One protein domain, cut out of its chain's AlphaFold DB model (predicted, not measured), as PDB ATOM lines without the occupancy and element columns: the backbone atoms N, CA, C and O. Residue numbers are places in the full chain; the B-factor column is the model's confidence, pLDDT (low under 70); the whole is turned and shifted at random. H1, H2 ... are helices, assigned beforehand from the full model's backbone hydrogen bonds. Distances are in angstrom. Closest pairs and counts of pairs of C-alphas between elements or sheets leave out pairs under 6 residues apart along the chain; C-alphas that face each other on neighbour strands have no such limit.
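AT A GLANCE: This is residues 269 to 378 of the 384 residues of the protein "Hypothetical protein" of Aplanochytrium stocchinoi (UniProt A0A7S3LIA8). One long straight helix, H5, runs along much of an elongated, all-helix domain and joins two groups of shorter helices: H1 to H4 at the end where it begins, and H6 and H7 toward the end where it finishes. H1 and H6 both cross H5, H1 near its beginning and H6 near its middle, while H3 and H4 lie beyond H1 at one end of the domain and H7 reaches out from H6 to the other end, running nearly in line with H5's direction. The printed part has 110 residues with seven named helices, H1 to H7 in order, and no named strand. It is only just compact, close to loose, with a radius of gyration of the C-alphas of 15.3 A and spans of 46 by 25 by 20 A.

IN THESE COORDINATES: H1 is residues 269 to 279, 15.3 A long, with C-alpha 269 at (173.341, 249.492, 208.194). H2 is residues 282 to 285, 5.3 A. H3 is residues 289 to 300, 16.2 A, and H4 is residues 302 to 313, 15.9 A. H5, residues 320 to 343, measures 34.3 A from C-alpha 320 at (169.440, 259.886, 220.000) to C-alpha 343 at (200.575, 247.832, 212.170). H6 is residues 351 to 364, 20.0 A, and H7 is residues 366 to 377, 15.7 A, with C-alpha 377 at (201.906, 246.575, 219.552).

HOW THE PARTS SIT: H1 touches H2, the closest C-alphas being those of Tyr 276 and Lys 283, 6.3 A apart. H2 and H3 only just touch, and only at the corner, with 3 pairs of C-alphas within 8 A; the closest are Leu 284 and Ile 290, 6.7 A. H3 touches H1 with residues 290 to 294 alone, at a steep tilt of 57 degrees, opposite ways; the closest C-alphas are those of Arg 269 and Val 294, 5.7 A. H3 touches H4 at a steep tilt of 52 degrees, with the C-alphas of Ala 297 and Leu 305 closest at 5.9 A. H4 and H1 are close but not clearly touching, at a shallow tilt of 6 degrees, the same way; their closest C-alphas, His 279 and Tyr 313, are 7.3 A apart. H4 and H5 are apart. H5 touches H1 with residues 322 to 330 alone, the C-alphas of Ala 274 and Ala 326 closest at 4.9 A, at 69 degrees, a steep tilt only just short of about perpendicular. H5 touches H6 with residues 329 to 337 alone, at a steep tilt of 59 degrees, opposite ways; Glu 333 and Val 358 have the closest C-alphas, 6.1 A. H7 is close to H6 but not clearly touching, Ser 361 and Leu 369 having the closest C-alphas at 5.8 A. H5 and H7 are likewise close but not clearly touching, at a shallow tilt of 7 degrees, the same way; the closest C-alphas are those of His 343 and Tyr 377, 7.6 A. Every O i to N i+4 pair is within hydrogen-bond range in H1, H3, H4, H5, H6 and H7; H2 is too short for such a pair, and its one O i to N i+3 pair is within range.

THE WHOLE: The two C-alphas farthest apart, those of Asn 300 and Gly 378, are 47.5 A from each other. The printed part has no cut. The links H1 to H2, H2 to H3, H3 to H4 and H6 to H7 are tight, and H4 to H5 and H5 to H6 are short. The mean pLDDT of the printed part is 90.3, and no printed residue is under 70.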
ATOM      1  N   ARG A 269     172.522 250.552 207.601       93.38
ATOM      2  CA  ARG A 269     173.341 249.492 208.194       93.38
ATOM      3  C   ARG A 269     173.981 249.894 209.524       93.38
ATOM      4  O   ARG A 269     173.864 249.140 210.481       93.38
ATOM      5  N   ASP A 270     174.598 251.073 209.600       92.06
ATOM      6  CA  ASP A 270     175.280 251.560 210.810       92.06
ATOM      7  C   ASP A 270     174.283 251.689 211.980       92.06
ATOM      8  O   ASP A 270     174.577 251.305 213.113       92.06
ATOM      9  N   LEU A 271     173.077 252.193 211.691       93.94
ATOM     10  CA  LEU A 271     171.995 252.338 212.669       93.94
ATOM     11  C   LEU A 271     171.462 250.982 213.138       93.94
ATOM     12  O   LEU A 271     171.279 250.778 214.334       93.94
ATOM     13  N   ILE A 272     171.232 250.055 212.207       94.81
ATOM     14  CA  ILE A 272     170.717 248.712 212.497       94.81
ATOM     15  C   ILE A 272     171.739 247.909 213.313       94.81
ATOM     16  O   ILE A 272     171.380 247.278 214.307       94.81
ATOM     17  N   GLU A 273     173.020 247.964 212.941       92.75
ATOM     18  CA  GLU A 273     174.099 247.305 213.678       92.75
ATOM     19  C   GLU A 273     174.226 247.876 215.102       92.75
ATOM     20  O   GLU A 273     174.367 247.121 216.068       92.75
ATOM     21  N   ALA A 274     174.151 249.200 215.268       92.69
ATOM     22  CA  ALA A 274     174.160 249.831 216.589       92.69
ATOM     23  C   ALA A 274     172.934 249.441 217.424       92.69
ATOM     24  O   ALA A 274     173.070 249.113 218.602       92.69
ATOM     25  N   PHE A 275     171.754 249.422 216.805       95.50
ATOM     26  CA  PHE A 275     170.508 249.028 217.446       95.50
ATOM     27  C   PHE A 275     170.584 247.605 218.008       95.50
ATOM     28  O   PHE A 275     170.383 247.393 219.206       95.50
ATOM     29  N   TYR A 276     170.956 246.630 217.177       94.00
ATOM     30  CA  TYR A 276     171.046 245.239 217.621       94.00
ATOM     31  C   TYR A 276     172.202 244.997 218.589       94.00
ATOM     32  O   TYR A 276     172.049 244.210 219.513       94.00
ATOM     33  N   SER A 277     173.302 245.748 218.497       90.00
ATOM     34  CA  SER A 277     174.365 245.682 219.511       90.00
ATOM     35  C   SER A 277     173.888 246.033 220.918       90.00
ATOM     36  O   SER A 277     174.505 245.586 221.882       90.00
ATOM     37  N   LYS A 278     172.852 246.869 221.040       90.44
ATOM     38  CA  LYS A 278     172.290 247.285 222.326       90.44
ATOM     39  C   LYS A 278     171.172 246.356 222.795       90.44
ATOM     40  O   LYS A 278     171.084 246.077 223.984       90.44
ATOM     41  N   HIS A 279     170.302 245.928 221.881       92.00
ATOM     42  CA  HIS A 279     169.063 245.234 222.237       92.00
ATOM     43  C   HIS A 279     169.122 243.713 222.093       92.00
ATOM     44  O   HIS A 279     168.489 243.015 222.879       92.00
ATOM     45  N   ASP A 280     169.806 243.198 221.073       92.12
ATOM     46  CA  ASP A 280     169.827 241.767 220.764       92.12
ATOM     47  C   ASP A 280     171.041 241.437 219.888       92.12
ATOM     48  O   ASP A 280     170.986 241.470 218.656       92.12
ATOM     49  N   GLU A 281     172.165 241.151 220.538       87.69
ATOM     50  CA  GLU A 281     173.440 240.906 219.862       87.69
ATOM     51  C   GLU A 281     173.430 239.617 219.041       87.69
ATOM     52  O   GLU A 281     174.102 239.544 218.016       87.69
ATOM     53  N   THR A 282     172.599 238.635 219.404       87.62
ATOM     54  CA  THR A 282     172.476 237.383 218.637       87.62
ATOM     55  C   THR A 282     172.038 237.646 217.193       87.62
ATOM     56  O   THR A 282     172.375 236.897 216.274       87.62
ATOM     57  N   LYS A 283     171.336 238.763 216.961       88.56
ATOM     58  CA  LYS A 283     170.906 239.224 215.635       88.56
ATOM     59  C   LYS A 283     172.057 239.767 214.795       88.56
ATOM     60  O   LYS A 283     171.940 239.754 213.574       88.56
ATOM     61  N   LEU A 284     173.145 240.222 215.419       85.25
ATOM     62  CA  LEU A 284     174.367 240.603 214.709       85.25
ATOM     63  C   LEU A 284     175.094 239.369 214.177       85.25
ATOM     64  O   LEU A 284     175.586 239.408 213.059       85.25
ATOM     65  N   ASP A 285     175.116 238.279 214.943       78.75
ATOM     66  CA  ASP A 285     175.776 237.035 214.532       78.75
ATOM     67  C   ASP A 285     174.904 236.175 213.601       78.75
ATOM     68  O   ASP A 285     175.394 235.259 212.937       78.75
ATOM     69  N   THR A 286     173.602 236.471 213.522       82.19
ATOM     70  CA  THR A 286     172.685 235.756 212.631       82.19
ATOM     71  C   THR A 286     172.994 236.094 211.172       82.19
ATOM     72  O   THR A 286     172.790 237.222 210.714       82.19
ATOM     73  N   TYR A 287     173.432 235.081 210.426       73.25
ATOM     74  CA  TYR A 287     173.826 235.206 209.026       73.25
ATOM     75  C   TYR A 287     172.754 235.882 208.155       73.25
ATOM     76  O   TYR A 287     171.596 235.458 208.121       73.25
ATOM     77  N   GLY A 288     173.161 236.930 207.431       79.31
ATOM     78  CA  GLY A 288     172.332 237.649 206.460       79.31
ATOM     79  C   GLY A 288     171.179 238.453 207.066       79.31
ATOM     80  O   GLY A 288     170.392 239.048 206.332       79.31
ATOM     81  N   LEU A 289     171.022 238.462 208.392       88.31
ATOM     82  CA  LEU A 289     169.883 239.115 209.019       88.31
ATOM     83  C   LEU A 289     169.995 240.639 208.957       88.31
ATOM     84  O   LEU A 289     169.004 241.322 208.699       88.31
ATOM     85  N   ILE A 290     171.197 241.173 209.173       91.44
ATOM     86  CA  ILE A 290     171.452 242.610 209.056       91.44
ATOM     87  C   ILE A 290     171.205 243.064 207.622       91.44
ATOM     88  O   ILE A 290     170.526 244.066 207.422       91.44
ATOM     89  N   GLU A 291     171.666 242.296 206.638       90.44
ATOM     90  CA  GLU A 291     171.414 242.533 205.220       90.44
ATOM     91  C   GLU A 291     169.906 242.553 204.924       90.44
ATOM     92  O   GLU A 291     169.423 243.534 204.370       90.44
ATOM     93  N   LYS A 292     169.126 241.584 205.429       92.12
ATOM     94  CA  LYS A 292     167.653 241.594 205.303       92.12
ATOM     95  C   LYS A 292     167.012 242.865 205.880       92.12
ATOM     96  O   LYS A 292     166.059 243.392 205.307       92.12
ATOM     97  N   PHE A 293     167.495 243.363 207.021       93.50
ATOM     98  CA  PHE A 293     166.976 244.603 207.609       93.50
ATOM     99  C   PHE A 293     167.394 245.848 206.826       93.50
ATOM    100  O   PHE A 293     166.604 246.788 206.729       93.50
ATOM    101  N   VAL A 294     168.604 245.860 206.270       93.69
ATOM    102  CA  VAL A 294     169.078 246.931 205.387       93.69
ATOM    103  C   VAL A 294     168.232 246.965 204.117       93.69
ATOM    104  O   VAL A 294     167.659 248.011 203.825       93.69
ATOM    105  N   ASP A 295     168.044 245.826 203.449       92.44
ATOM    106  CA  ASP A 295     167.208 245.705 202.250       92.44
ATOM    107  C   ASP A 295     165.771 246.163 202.531       92.44
ATOM    108  O   ASP A 295     165.178 246.932 201.772       92.44
ATOM    109  N   TYR A 296     165.214 245.752 203.675       92.19
ATOM    110  CA  TYR A 296     163.895 246.201 204.105       92.19
ATOM    111  C   TYR A 296     163.838 247.726 204.290       92.19
ATOM    112  O   TYR A 296     162.862 248.351 203.866       92.19
ATOM    113  N   ALA A 297     164.852 248.324 204.924       92.69
ATOM    114  CA  ALA A 297     164.923 249.765 205.165       92.69
ATOM    115  C   ALA A 297     165.089 250.571 203.869       92.69
ATOM    116  O   ALA A 297     164.563 251.679 203.770       92.69
ATOM    117  N   GLU A 298     165.790 250.022 202.879       90.69
ATOM    118  CA  GLU A 298     165.935 250.631 201.556       90.69
ATOM    119  C   GLU A 298     164.622 250.579 200.762       90.69
ATOM    120  O   GLU A 298     164.256 251.562 200.120       90.69
ATOM    121  N   GLN A 299     163.868 249.479 200.860       91.12
ATOM    122  CA  GLN A 299     162.591 249.308 200.154       91.12
ATOM    123  C   GLN A 299     161.418 250.058 200.802       91.12
ATOM    124  O   GLN A 299     160.561 250.586 200.099       91.12
ATOM    125  N   ASN A 300     161.359 250.090 202.137       88.94
ATOM    126  CA  ASN A 300     160.203 250.584 202.897       88.94
ATOM    127  C   ASN A 300     160.511 251.856 203.698       88.94
ATOM    128  O   ASN A 300     159.703 252.264 204.522       88.94
ATOM    129  N   ASN A 301     161.664 252.492 203.465       89.62
ATOM    130  CA  ASN A 301     162.184 253.615 204.250       89.62
ATOM    131  C   ASN A 301     162.612 253.218 205.683       89.62
ATOM    132  O   ASN A 301     162.005 252.396 206.373       89.62
ATOM    133  N   VAL A 302     163.672 253.863 206.174       90.31
ATOM    134  CA  VAL A 302     164.237 253.656 207.519       90.31
ATOM    135  C   VAL A 302     163.208 253.955 208.614       90.31
ATOM    136  O   VAL A 302     163.215 253.305 209.660       90.31
ATOM    137  N   LYS A 303     162.284 254.892 208.371       92.44
ATOM    138  CA  LYS A 303     161.228 255.272 209.325       92.44
ATOM    139  C   LYS A 303     160.271 254.131 209.653       92.44
ATOM    140  O   LYS A 303     159.916 253.949 210.818       92.44
ATOM    141  N   ASP A 304     159.894 253.335 208.657       93.75
ATOM    142  CA  ASP A 304     158.968 252.222 208.869       93.75
ATOM    143  C   ASP A 304     159.648 251.085 209.627       93.75
ATOM    144  O   ASP A 304     159.047 250.489 210.527       93.75
ATOM    145  N   LEU A 305     160.926 250.826 209.328       93.81
ATOM    146  CA  LEU A 305     161.730 249.909 210.130       93.81
ATOM    147  C   LEU A 305     161.871 250.419 211.570       93.81
ATOM    148  O   LEU A 305     161.642 249.658 212.506       93.81
ATOM    149  N   SER A 306     162.175 251.707 211.752       94.56
ATOM    150  CA  SER A 306     162.290 252.337 213.071       94.56
ATOM    151  C   SER A 306     161.018 252.147 213.897       94.56
ATOM    152  O   SER A 306     161.102 251.696 215.032       94.56
ATOM    153  N   ARG A 307     159.832 252.369 213.310       95.75
ATOM    154  CA  ARG A 307     158.543 252.161 213.992       95.75
ATOM    155  C   ARG A 307     158.308 250.696 214.377       95.75
ATOM    156  O   ARG A 307     157.771 250.412 215.447       95.75
ATOM    157  N   LYS A 308     158.698 249.747 213.516       95.38
ATOM    158  CA  LYS A 308     158.615 248.307 213.825       95.38
ATOM    159  C   LYS A 308     159.520 247.931 214.999       95.38
ATOM    160  O   LYS A 308     159.101 247.163 215.863       95.38
ATOM    161  N   LEU A 309     160.734 248.476 215.031       95.19
ATOM    162  CA  LEU A 309     161.695 248.245 216.107       95.19
ATOM    163  C   LEU A 309     161.246 248.902 217.414       95.19
ATOM    164  O   LEU A 309     161.268 248.245 218.451       95.19
ATOM    165  N   GLU A 310     160.715 250.119 217.350       96.12
ATOM    166  CA  GLU A 310     160.166 250.840 218.498       96.12
ATOM    167  C   GLU A 310     159.002 250.086 219.138       96.12
ATOM    168  O   GLU A 310     158.975 249.898 220.351       96.12
ATOM    169  N   LYS A 311     158.090 249.530 218.330       96.62
ATOM    170  CA  LYS A 311     156.993 248.699 218.844       96.62
ATOM    171  C   LYS A 311     157.485 247.444 219.578       96.62
ATOM    172  O   LYS A 311     156.801 246.967 220.478       96.62
ATOM    173  N   LYS A 312     158.629 246.883 219.173       96.44
ATOM    174  CA  LYS A 312     159.159 245.626 219.723       96.44
ATOM    175  C   LYS A 312     160.093 245.836 220.920       96.44
ATOM    176  O   LYS A 312     160.067 245.029 221.840       96.44
ATOM    177  N   TYR A 313     160.912 246.884 220.897       95.75
ATOM    178  CA  TYR A 313     161.994 247.114 221.861       95.75
ATOM    179  C   TYR A 313     161.846 248.423 222.653       95.75
ATOM    180  O   TYR A 313     162.683 248.717 223.504       95.75
ATOM    181  N   GLY A 314     160.822 249.231 222.370       96.06
ATOM    182  CA  GLY A 314     160.592 250.530 223.008       96.06
ATOM    183  C   GLY A 314     161.507 251.657 222.518       96.06
ATOM    184  O   GLY A 314     161.395 252.773 223.013       96.06
ATOM    185  N   GLN A 315     162.409 251.388 221.568       94.31
ATOM    186  CA  GLN A 315     163.313 252.374 220.967       94.31
ATOM    187  C   GLN A 315     163.372 252.196 219.449       94.31
ATOM    188  O   GLN A 315     163.343 251.072 218.944       94.31
ATOM    189  N   GLY A 316     163.446 253.309 218.722       94.75
ATOM    190  CA  GLY A 316     163.605 253.332 217.269       94.75
ATOM    191  C   GLY A 316     165.052 253.578 216.831       94.75
ATOM    192  O   GLY A 316     165.927 253.889 217.635       94.75
ATOM    193  N   LEU A 317     165.299 253.508 215.523       93.19
ATOM    194  CA  LEU A 317     166.598 253.853 214.924       93.19
ATOM    195  C   LEU A 317     166.899 255.356 215.005       93.19
ATOM    196  O   LEU A 317     168.057 255.764 214.974       93.19
ATOM    197  N   GLU A 318     165.855 256.182 215.104       91.69
ATOM    198  CA  GLU A 318     165.972 257.637 215.237       91.69
ATOM    199  C   GLU A 318     166.264 258.084 216.681       91.69
ATOM    200  O   GLU A 318     166.554 259.262 216.896       91.69
ATOM    201  N   ASP A 319     166.254 257.174 217.660       93.12
ATOM    202  CA  ASP A 319     166.588 257.491 219.050       93.12
ATOM    203  C   ASP A 319     168.014 258.066 219.147       93.12
ATOM    204  O   ASP A 319     168.976 257.533 218.582       93.12
ATOM    205  N   SER A 320     168.161 259.181 219.869       89.12
ATOM    206  CA  SER A 320     169.440 259.886 220.000       89.12
ATOM    207  C   SER A 320     170.552 259.001 220.576       89.12
ATOM    208  O   SER A 320     171.704 259.126 220.156       89.12
ATOM    209  N   ALA A 321     170.222 258.075 221.482       89.06
ATOM    210  CA  ALA A 321     171.180 257.143 222.056       89.06
ATOM    211  C   ALA A 321     171.672 256.141 221.005       89.06
ATOM    212  O   ALA A 321     172.865 255.850 220.955       89.06
ATOM    213  N   ILE A 322     170.783 255.665 220.126       92.44
ATOM    214  CA  ILE A 322     171.137 254.759 219.025       92.44
ATOM    215  C   ILE A 322     171.994 255.481 217.983       92.44
ATOM    216  O   ILE A 322     173.017 254.945 217.560       92.44
ATOM    217  N   GLN A 323     171.655 256.725 217.627       91.50
ATOM    218  CA  GLN A 323     172.468 257.530 216.708       91.50
ATOM    219  C   GLN A 323     173.874 257.790 217.267       91.50
ATOM    220  O   GLN A 323     174.863 257.583 216.563       91.50
ATOM    221  N   LYS A 324     173.986 258.194 218.542       90.12
ATOM    222  CA  LYS A 324     175.285 258.381 219.215       90.12
ATOM    223  C   LYS A 324     176.093 257.084 219.231       90.12
ATOM    224  O   LYS A 324     177.291 257.099 218.945       90.12
ATOM    225  N   LEU A 325     175.435 255.959 219.513       89.88
ATOM    226  CA  LEU A 325     176.066 254.644 219.520       89.88
ATOM    227  C   LEU A 325     176.584 254.254 218.129       89.88
ATOM    228  O   LEU A 325     177.716 253.786 218.016       89.88
ATOM    229  N   ALA A 326     175.806 254.502 217.074       91.12
ATOM    230  CA  ALA A 326     176.198 254.243 215.690       91.12
ATOM    231  C   ALA A 326     177.407 255.085 215.259       91.12
ATOM    232  O   ALA A 326     178.350 254.548 214.680       91.12
ATOM    233  N   ILE A 327     177.427 256.379 215.601       90.00
ATOM    234  CA  ILE A 327     178.575 257.262 215.334       90.00
ATOM    235  C   ILE A 327     179.819 256.739 216.049       90.00
ATOM    236  O   ILE A 327     180.864 256.559 215.427       90.00
ATOM    237  N   ARG A 328     179.707 256.438 217.348       88.88
ATOM    238  CA  ARG A 328     180.833 255.937 218.143       88.88
ATOM    239  C   ARG A 328     181.373 254.617 217.591       88.88
ATOM    240  O   ARG A 328     182.586 254.465 217.473       88.88
ATOM    241  N   ARG A 329     180.483 253.692 217.218       90.56
ATOM    242  CA  ARG A 329     180.839 252.407 216.600       90.56
ATOM    243  C   ARG A 329     181.604 252.616 215.294       90.56
ATOM    244  O   ARG A 329     182.668 252.033 215.122       90.56
ATOM    245  N   LYS A 330     181.093 253.477 214.413       89.75
ATOM    246  CA  LYS A 330     181.692 253.775 213.107       89.75
ATOM    247  C   LYS A 330     183.055 254.454 213.223       89.75
ATOM    248  O   LYS A 330     183.985 254.075 212.518       89.75
ATOM    249  N   ASN A 331     183.190 255.415 214.135       89.25
ATOM    250  CA  ASN A 331     184.469 256.072 214.398       89.25
ATOM    251  C   ASN A 331     185.506 255.055 214.886       89.25
ATOM    252  O   ASN A 331     186.634 255.044 214.407       89.25
ATOM    253  N   LEU A 332     185.111 254.158 215.791       90.69
ATOM    254  CA  LEU A 332     186.006 253.127 216.304       90.69
ATOM    255  C   LEU A 332     186.366 252.073 215.251       90.69
ATOM    256  O   LEU A 332     187.513 251.637 215.209       90.69
ATOM    257  N   GLU A 333     185.423 251.693 214.384       91.00
ATOM    258  CA  GLU A 333     185.688 250.839 213.217       91.00
ATOM    259  C   GLU A 333     186.736 251.480 212.296       91.00
ATOM    260  O   GLU A 333     187.683 250.803 211.897       91.00
ATOM    261  N   GLY A 334     186.611 252.781 212.015       89.62
ATOM    262  CA  GLY A 334     187.580 253.544 211.223       89.62
ATOM    263  C   GLY A 334     188.973 253.551 211.851       89.62
ATOM    264  O   GLY A 334     189.923 253.103 211.214       89.62
ATOM    265  N   ILE A 335     189.078 253.952 213.123       90.44
ATOM    266  CA  ILE A 335     190.359 254.016 213.849       90.44
ATOM    267  C   ILE A 335     191.024 252.636 213.908       90.44
ATOM    268  O   ILE A 335     192.218 252.507 213.660       90.44
ATOM    269  N   LEU A 336     190.264 251.580 214.209       92.19
ATOM    270  CA  LEU A 336     190.805 250.220 214.244       92.19
ATOM    271  C   LEU A 336     191.253 249.743 212.862       92.19
ATOM    272  O   LEU A 336     192.272 249.064 212.755       92.19
ATOM    273  N   THR A 337     190.512 250.091 211.812       91.50
ATOM    274  CA  THR A 337     190.894 249.756 210.438       91.50
ATOM    275  C   THR A 337     192.196 250.454 210.062       91.50
ATOM    276  O   THR A 337     193.115 249.794 209.593       91.50
ATOM    277  N   GLU A 338     192.325 251.753 210.320       89.06
ATOM    278  CA  GLU A 338     193.566 252.497 210.068       89.06
ATOM    279  C   GLU A 338     194.737 251.942 210.888       89.06
ATOM    280  O   GLU A 338     195.802 251.672 210.331       89.06
ATOM    281  N   PHE A 339     194.510 251.654 212.175       93.75
ATOM    282  CA  PHE A 339     195.504 251.022 213.039       93.75
ATOM    283  C   PHE A 339     196.025 249.721 212.439       93.75
ATOM    284  O   PHE A 339     197.233 249.521 212.303       93.75
ATOM    285  N   TYR A 340     195.121 248.815 212.074       93.06
ATOM    286  CA  TYR A 340     195.534 247.528 211.545       93.06
ATOM    287  C   TYR A 340     196.176 247.651 210.164       93.06
ATOM    288  O   TYR A 340     197.142 246.943 209.906       93.06
ATOM    289  N   LEU A 341     195.734 248.572 209.303       91.00
ATOM    290  CA  LEU A 341     196.380 248.807 208.008       91.00
ATOM    291  C   LEU A 341     197.844 249.227 208.173       91.00
ATOM    292  O   LEU A 341     198.673 248.888 207.333       91.00
ATOM    293  N   GLN A 342     198.162 249.946 209.248       90.62
ATOM    294  CA  GLN A 342     199.515 250.410 209.522       90.62
ATOM    295  C   GLN A 342     200.375 249.375 210.261       90.62
ATOM    296  O   GLN A 342     201.562 249.243 209.959       90.62
ATOM    297  N   HIS A 343     199.805 248.657 211.231       90.56
ATOM    298  CA  HIS A 343     200.575 247.832 212.170       90.56
ATOM    299  C   HIS A 343     200.460 246.323 211.938       90.56
ATOM    300  O   HIS A 343     201.434 245.607 212.159       90.56
ATOM    301  N   ASP A 344     199.295 245.826 211.518       91.38
ATOM    302  CA  ASP A 344     199.070 244.398 211.262       91.38
ATOM    303  C   ASP A 344     197.931 244.186 210.241       91.38
ATOM    304  O   ASP A 344     196.796 243.853 210.612       91.38
ATOM    305  N   PRO A 345     198.212 244.364 208.930       91.19
ATOM    306  CA  PRO A 345     197.192 244.273 207.882       91.19
ATOM    307  C   PRO A 345     196.536 242.893 207.804       91.19
ATOM    308  O   PRO A 345     195.410 242.759 207.326       91.19
ATOM    309  N   SER A 346     197.220 241.859 208.307       87.44
ATOM    310  CA  SER A 346     196.714 240.487 208.341       87.44
ATOM    311  C   SER A 346     195.478 240.325 209.233       87.44
ATOM    312  O   SER A 346     194.781 239.313 209.133       87.44
ATOM    313  N   LYS A 347     195.179 241.309 210.094       84.12
ATOM    314  CA  LYS A 347     193.977 241.334 210.940       84.12
ATOM    315  C   LYS A 347     192.749 241.906 210.246       84.12
ATOM    316  O   LYS A 347     191.642 241.647 210.707       84.12
ATOM    317  N   ILE A 348     192.908 242.588 209.112       84.06
ATOM    318  CA  ILE A 348     191.794 243.112 208.303       84.06
ATOM    319  C   ILE A 348     191.505 242.148 207.150       84.06
ATOM    320  O   ILE A 348     191.340 242.544 205.999       84.06
ATOM    321  N   LYS A 349     191.460 240.843 207.436       78.19
ATOM    322  CA  LYS A 349     191.012 239.867 206.431       78.19
ATOM    323  C   LYS A 349     189.572 240.147 206.025       78.19
ATOM    324  O   LYS A 349     189.248 240.094 204.843       78.19
ATOM    325  N   THR A 350     188.743 240.519 207.000       74.50
ATOM    326  CA  THR A 350     187.347 240.885 206.784       74.50
ATOM    327  C   THR A 350     186.872 241.985 207.714       74.50
ATOM    328  O   THR A 350     187.369 242.161 208.829       74.50
ATOM    329  N   ARG A 351     185.840 242.707 207.261       78.12
ATOM    330  CA  ARG A 351     185.133 243.714 208.064       78.12
ATOM    331  C   ARG A 351     184.638 243.126 209.392       78.12
ATOM    332  O   ARG A 351     184.699 243.794 210.418       78.12
ATOM    333  N   TRP A 352     184.214 241.860 209.395       78.94
ATOM    334  CA  TRP A 352     183.758 241.152 210.594       78.94
ATOM    335  C   TRP A 352     184.816 241.049 211.692       78.94
ATOM    336  O   TRP A 352     184.477 241.199 212.865       78.94
ATOM    337  N   ALA A 353     186.088 240.846 211.338       83.19
ATOM    338  CA  ALA A 353     187.168 240.795 212.320       83.19
ATOM    339  C   ALA A 353     187.290 242.124 213.084       83.19
ATOM    340  O   ALA A 353     187.345 242.130 214.315       83.19
ATOM    341  N   VAL A 354     187.235 243.251 212.366       88.75
ATOM    342  CA  VAL A 354     187.244 244.590 212.974       88.75
ATOM    343  C   VAL A 354     185.980 244.810 213.804       88.75
ATOM    344  O   VAL A 354     186.070 245.226 214.959       88.75
ATOM    345  N   LEU A 355     184.805 244.458 213.273       86.00
ATOM    346  CA  LEU A 355     183.532 244.625 213.978       86.00
ATOM    347  C   LEU A 355     183.468 243.848 215.295       86.00
ATOM    348  O   LEU A 355     182.951 244.386 216.268       86.00
ATOM    349  N   LYS A 356     184.021 242.630 215.375       86.94
ATOM    350  CA  LYS A 356     184.084 241.873 216.639       86.94
ATOM    351  C   LYS A 356     184.866 242.626 217.714       86.94
ATOM    352  O   LYS A 356     184.442 242.682 218.867       86.94
ATOM    353  N   ILE A 357     185.979 243.248 217.334       91.25
ATOM    354  CA  ILE A 357     186.812 244.033 218.251       91.25
ATOM    355  C   ILE A 357     186.096 245.324 218.648       91.25
ATOM    356  O   ILE A 357     186.102 245.681 219.828       91.25
ATOM    357  N   VAL A 358     185.411 245.977 217.703       90.88
ATOM    358  CA  VAL A 358     184.545 247.128 217.986       90.88
ATOM    359  C   VAL A 358     183.472 246.739 219.003       90.88
ATOM    360  O   VAL A 358     183.414 247.346 220.068       90.88
ATOM    361  N   THR A 359     182.675 245.698 218.757       87.75
ATOM    362  CA  THR A 359     181.623 245.241 219.681       87.75
ATOM    363  C   THR A 359     182.191 244.907 221.062       87.75
ATOM    364  O   THR A 359     181.684 245.387 222.079       87.75
ATOM    365  N   TRP A 360     183.304 244.166 221.117       90.88
ATOM    366  CA  TRP A 360     183.987 243.852 222.372       90.88
ATOM    367  C   TRP A 360     184.413 245.120 223.125       90.88
ATOM    368  O   TRP A 360     184.190 245.241 224.331       90.88
ATOM    369  N   SER A 361     184.986 246.096 222.423       91.12
ATOM    370  CA  SER A 361     185.455 247.349 223.020       91.12
ATOM    371  C   SER A 361     184.325 248.279 223.462       91.12
ATOM    372  O   SER A 361     184.480 248.997 224.448       91.12
ATOM    373  N   MET A 362     183.169 248.237 222.796       87.06
ATOM    374  CA  MET A 362     181.981 248.985 223.208       87.06
ATOM    375  C   MET A 362     181.433 248.466 224.540       87.06
ATOM    376  O   MET A 362     180.989 249.269 225.355       87.06
ATOM    377  N   LYS A 363     181.543 247.156 224.795       87.31
ATOM    378  CA  LYS A 363     181.161 246.523 226.067       87.31
ATOM    379  C   LYS A 363     182.190 246.711 227.175       87.31
ATOM    380  O   LYS A 363     181.847 246.978 228.317       87.31
ATOM    381  N   ARG A 364     183.469 246.501 226.854       90.56
ATOM    382  CA  ARG A 364     184.562 246.454 227.841       90.56
ATOM    383  C   ARG A 364     185.228 247.812 228.074       90.56
ATOM    384  O   ARG A 364     186.033 247.946 228.993       90.56
ATOM    385  N   GLY A 365     184.909 248.798 227.243       89.62
ATOM    386  CA  GLY A 365     185.478 250.136 227.275       89.62
ATOM    387  C   GLY A 365     186.794 250.265 226.502       89.62
ATOM    388  O   GLY A 365     187.604 249.338 226.398       89.62
ATOM    389  N   LEU A 366     187.036 251.481 226.004       88.88
ATOM    390  CA  LEU A 366     188.275 251.868 225.320       88.88
ATOM    391  C   LEU A 366     189.549 251.664 226.162       88.88
ATOM    392  O   LEU A 366     190.543 251.224 225.585       88.88
ATOM    393  N   PRO A 367     189.572 251.899 227.493       90.88
ATOM    394  CA  PRO A 367     190.774 251.650 228.293       90.88
ATOM    395  C   PRO A 367     191.259 250.198 228.222       90.88
ATOM    396  O   PRO A 367     192.459 249.954 228.091       90.88
ATOM    397  N   ARG A 368     190.337 249.222 228.228       93.00
ATOM    398  CA  ARG A 368     190.689 247.799 228.100       93.00
ATOM    399  C   ARG A 368     191.201 247.459 226.702       93.00
ATOM    400  O   ARG A 368     192.149 246.685 226.577       93.00
ATOM    401  N   LEU A 369     190.611 248.051 225.661       92.81
ATOM    402  CA  LEU A 369     191.109 247.918 224.291       92.81
ATOM    403  C   LEU A 369     192.534 248.472 224.167       92.81
ATOM    404  O   LEU A 369     193.421 247.778 223.680       92.81
ATOM    405  N   ASN A 370     192.772 249.676 224.686       93.38
ATOM    406  CA  ASN A 370     194.091 250.298 224.688       93.38
ATOM    407  C   ASN A 370     195.123 249.462 225.440       93.38
ATOM    408  O   ASN A 370     196.224 249.302 224.935       93.38
ATOM    409  N   GLY A 371     194.771 248.875 226.589       93.12
ATOM    410  CA  GLY A 371     195.659 247.955 227.304       93.12
ATOM    411  C   GLY A 371     196.054 246.741 226.456       93.12
ATOM    412  O   GLY A 371     197.233 246.403 226.373       93.12
ATOM    413  N   LYS A 372     195.092 246.126 225.747       92.44
ATOM    414  CA  LYS A 372     195.383 245.013 224.824       92.44
ATOM    415  C   LYS A 372     196.327 245.430 223.693       92.44
ATOM    416  O   LYS A 372     197.246 244.683 223.364       92.44
ATOM    417  N   PHE A 373     196.115 246.606 223.109       93.44
ATOM    418  CA  PHE A 373     196.936 247.093 222.000       93.44
ATOM    419  C   PHE A 373     198.323 247.542 222.462       93.44
ATOM    420  O   PHE A 373     199.310 247.171 221.836       93.44
ATOM    421  N   GLN A 374     198.419 248.212 223.611       92.75
ATOM    422  CA  GLN A 374     199.687 248.592 224.227       92.75
ATOM    423  C   GLN A 374     200.558 247.365 224.502       92.75
ATOM    424  O   GLN A 374     201.746 247.376 224.194       92.75
ATOM    425  N   ASN A 375     199.971 246.294 225.036       93.00
ATOM    426  CA  ASN A 375     200.712 245.072 225.341       93.00
ATOM    427  C   ASN A 375     201.207 244.351 224.079       93.00
ATOM    428  O   ASN A 375     202.272 243.745 224.107       93.00
ATOM    429  N   ARG A 376     200.442 244.404 222.980       90.94
ATOM    430  CA  ARG A 376     200.746 243.649 221.754       90.94
ATOM    431  C   ARG A 376     201.587 244.426 220.743       90.94
ATOM    432  O   ARG A 376     202.482 243.855 220.134       90.94
ATOM    433  N   TYR A 377     201.293 245.708 220.562       91.12
ATOM    434  CA  TYR A 377     201.906 246.575 219.552       91.12
ATOM    435  C   TYR A 377     202.810 247.653 220.164       91.12
ATOM    436  O   TYR A 377     203.442 248.410 219.432       91.12
ATOM    437  N   GLY A 378     202.869 247.759 221.495       92.94
ATOM    438  CA  GLY A 378     203.623 248.809 222.186       92.94
ATOM    439  C   GLY A 378     202.968 250.193 222.128       92.94
ATOM    440  O   GLY A 378     203.574 251.156 222.597       92.94
TER     441      GLY A 378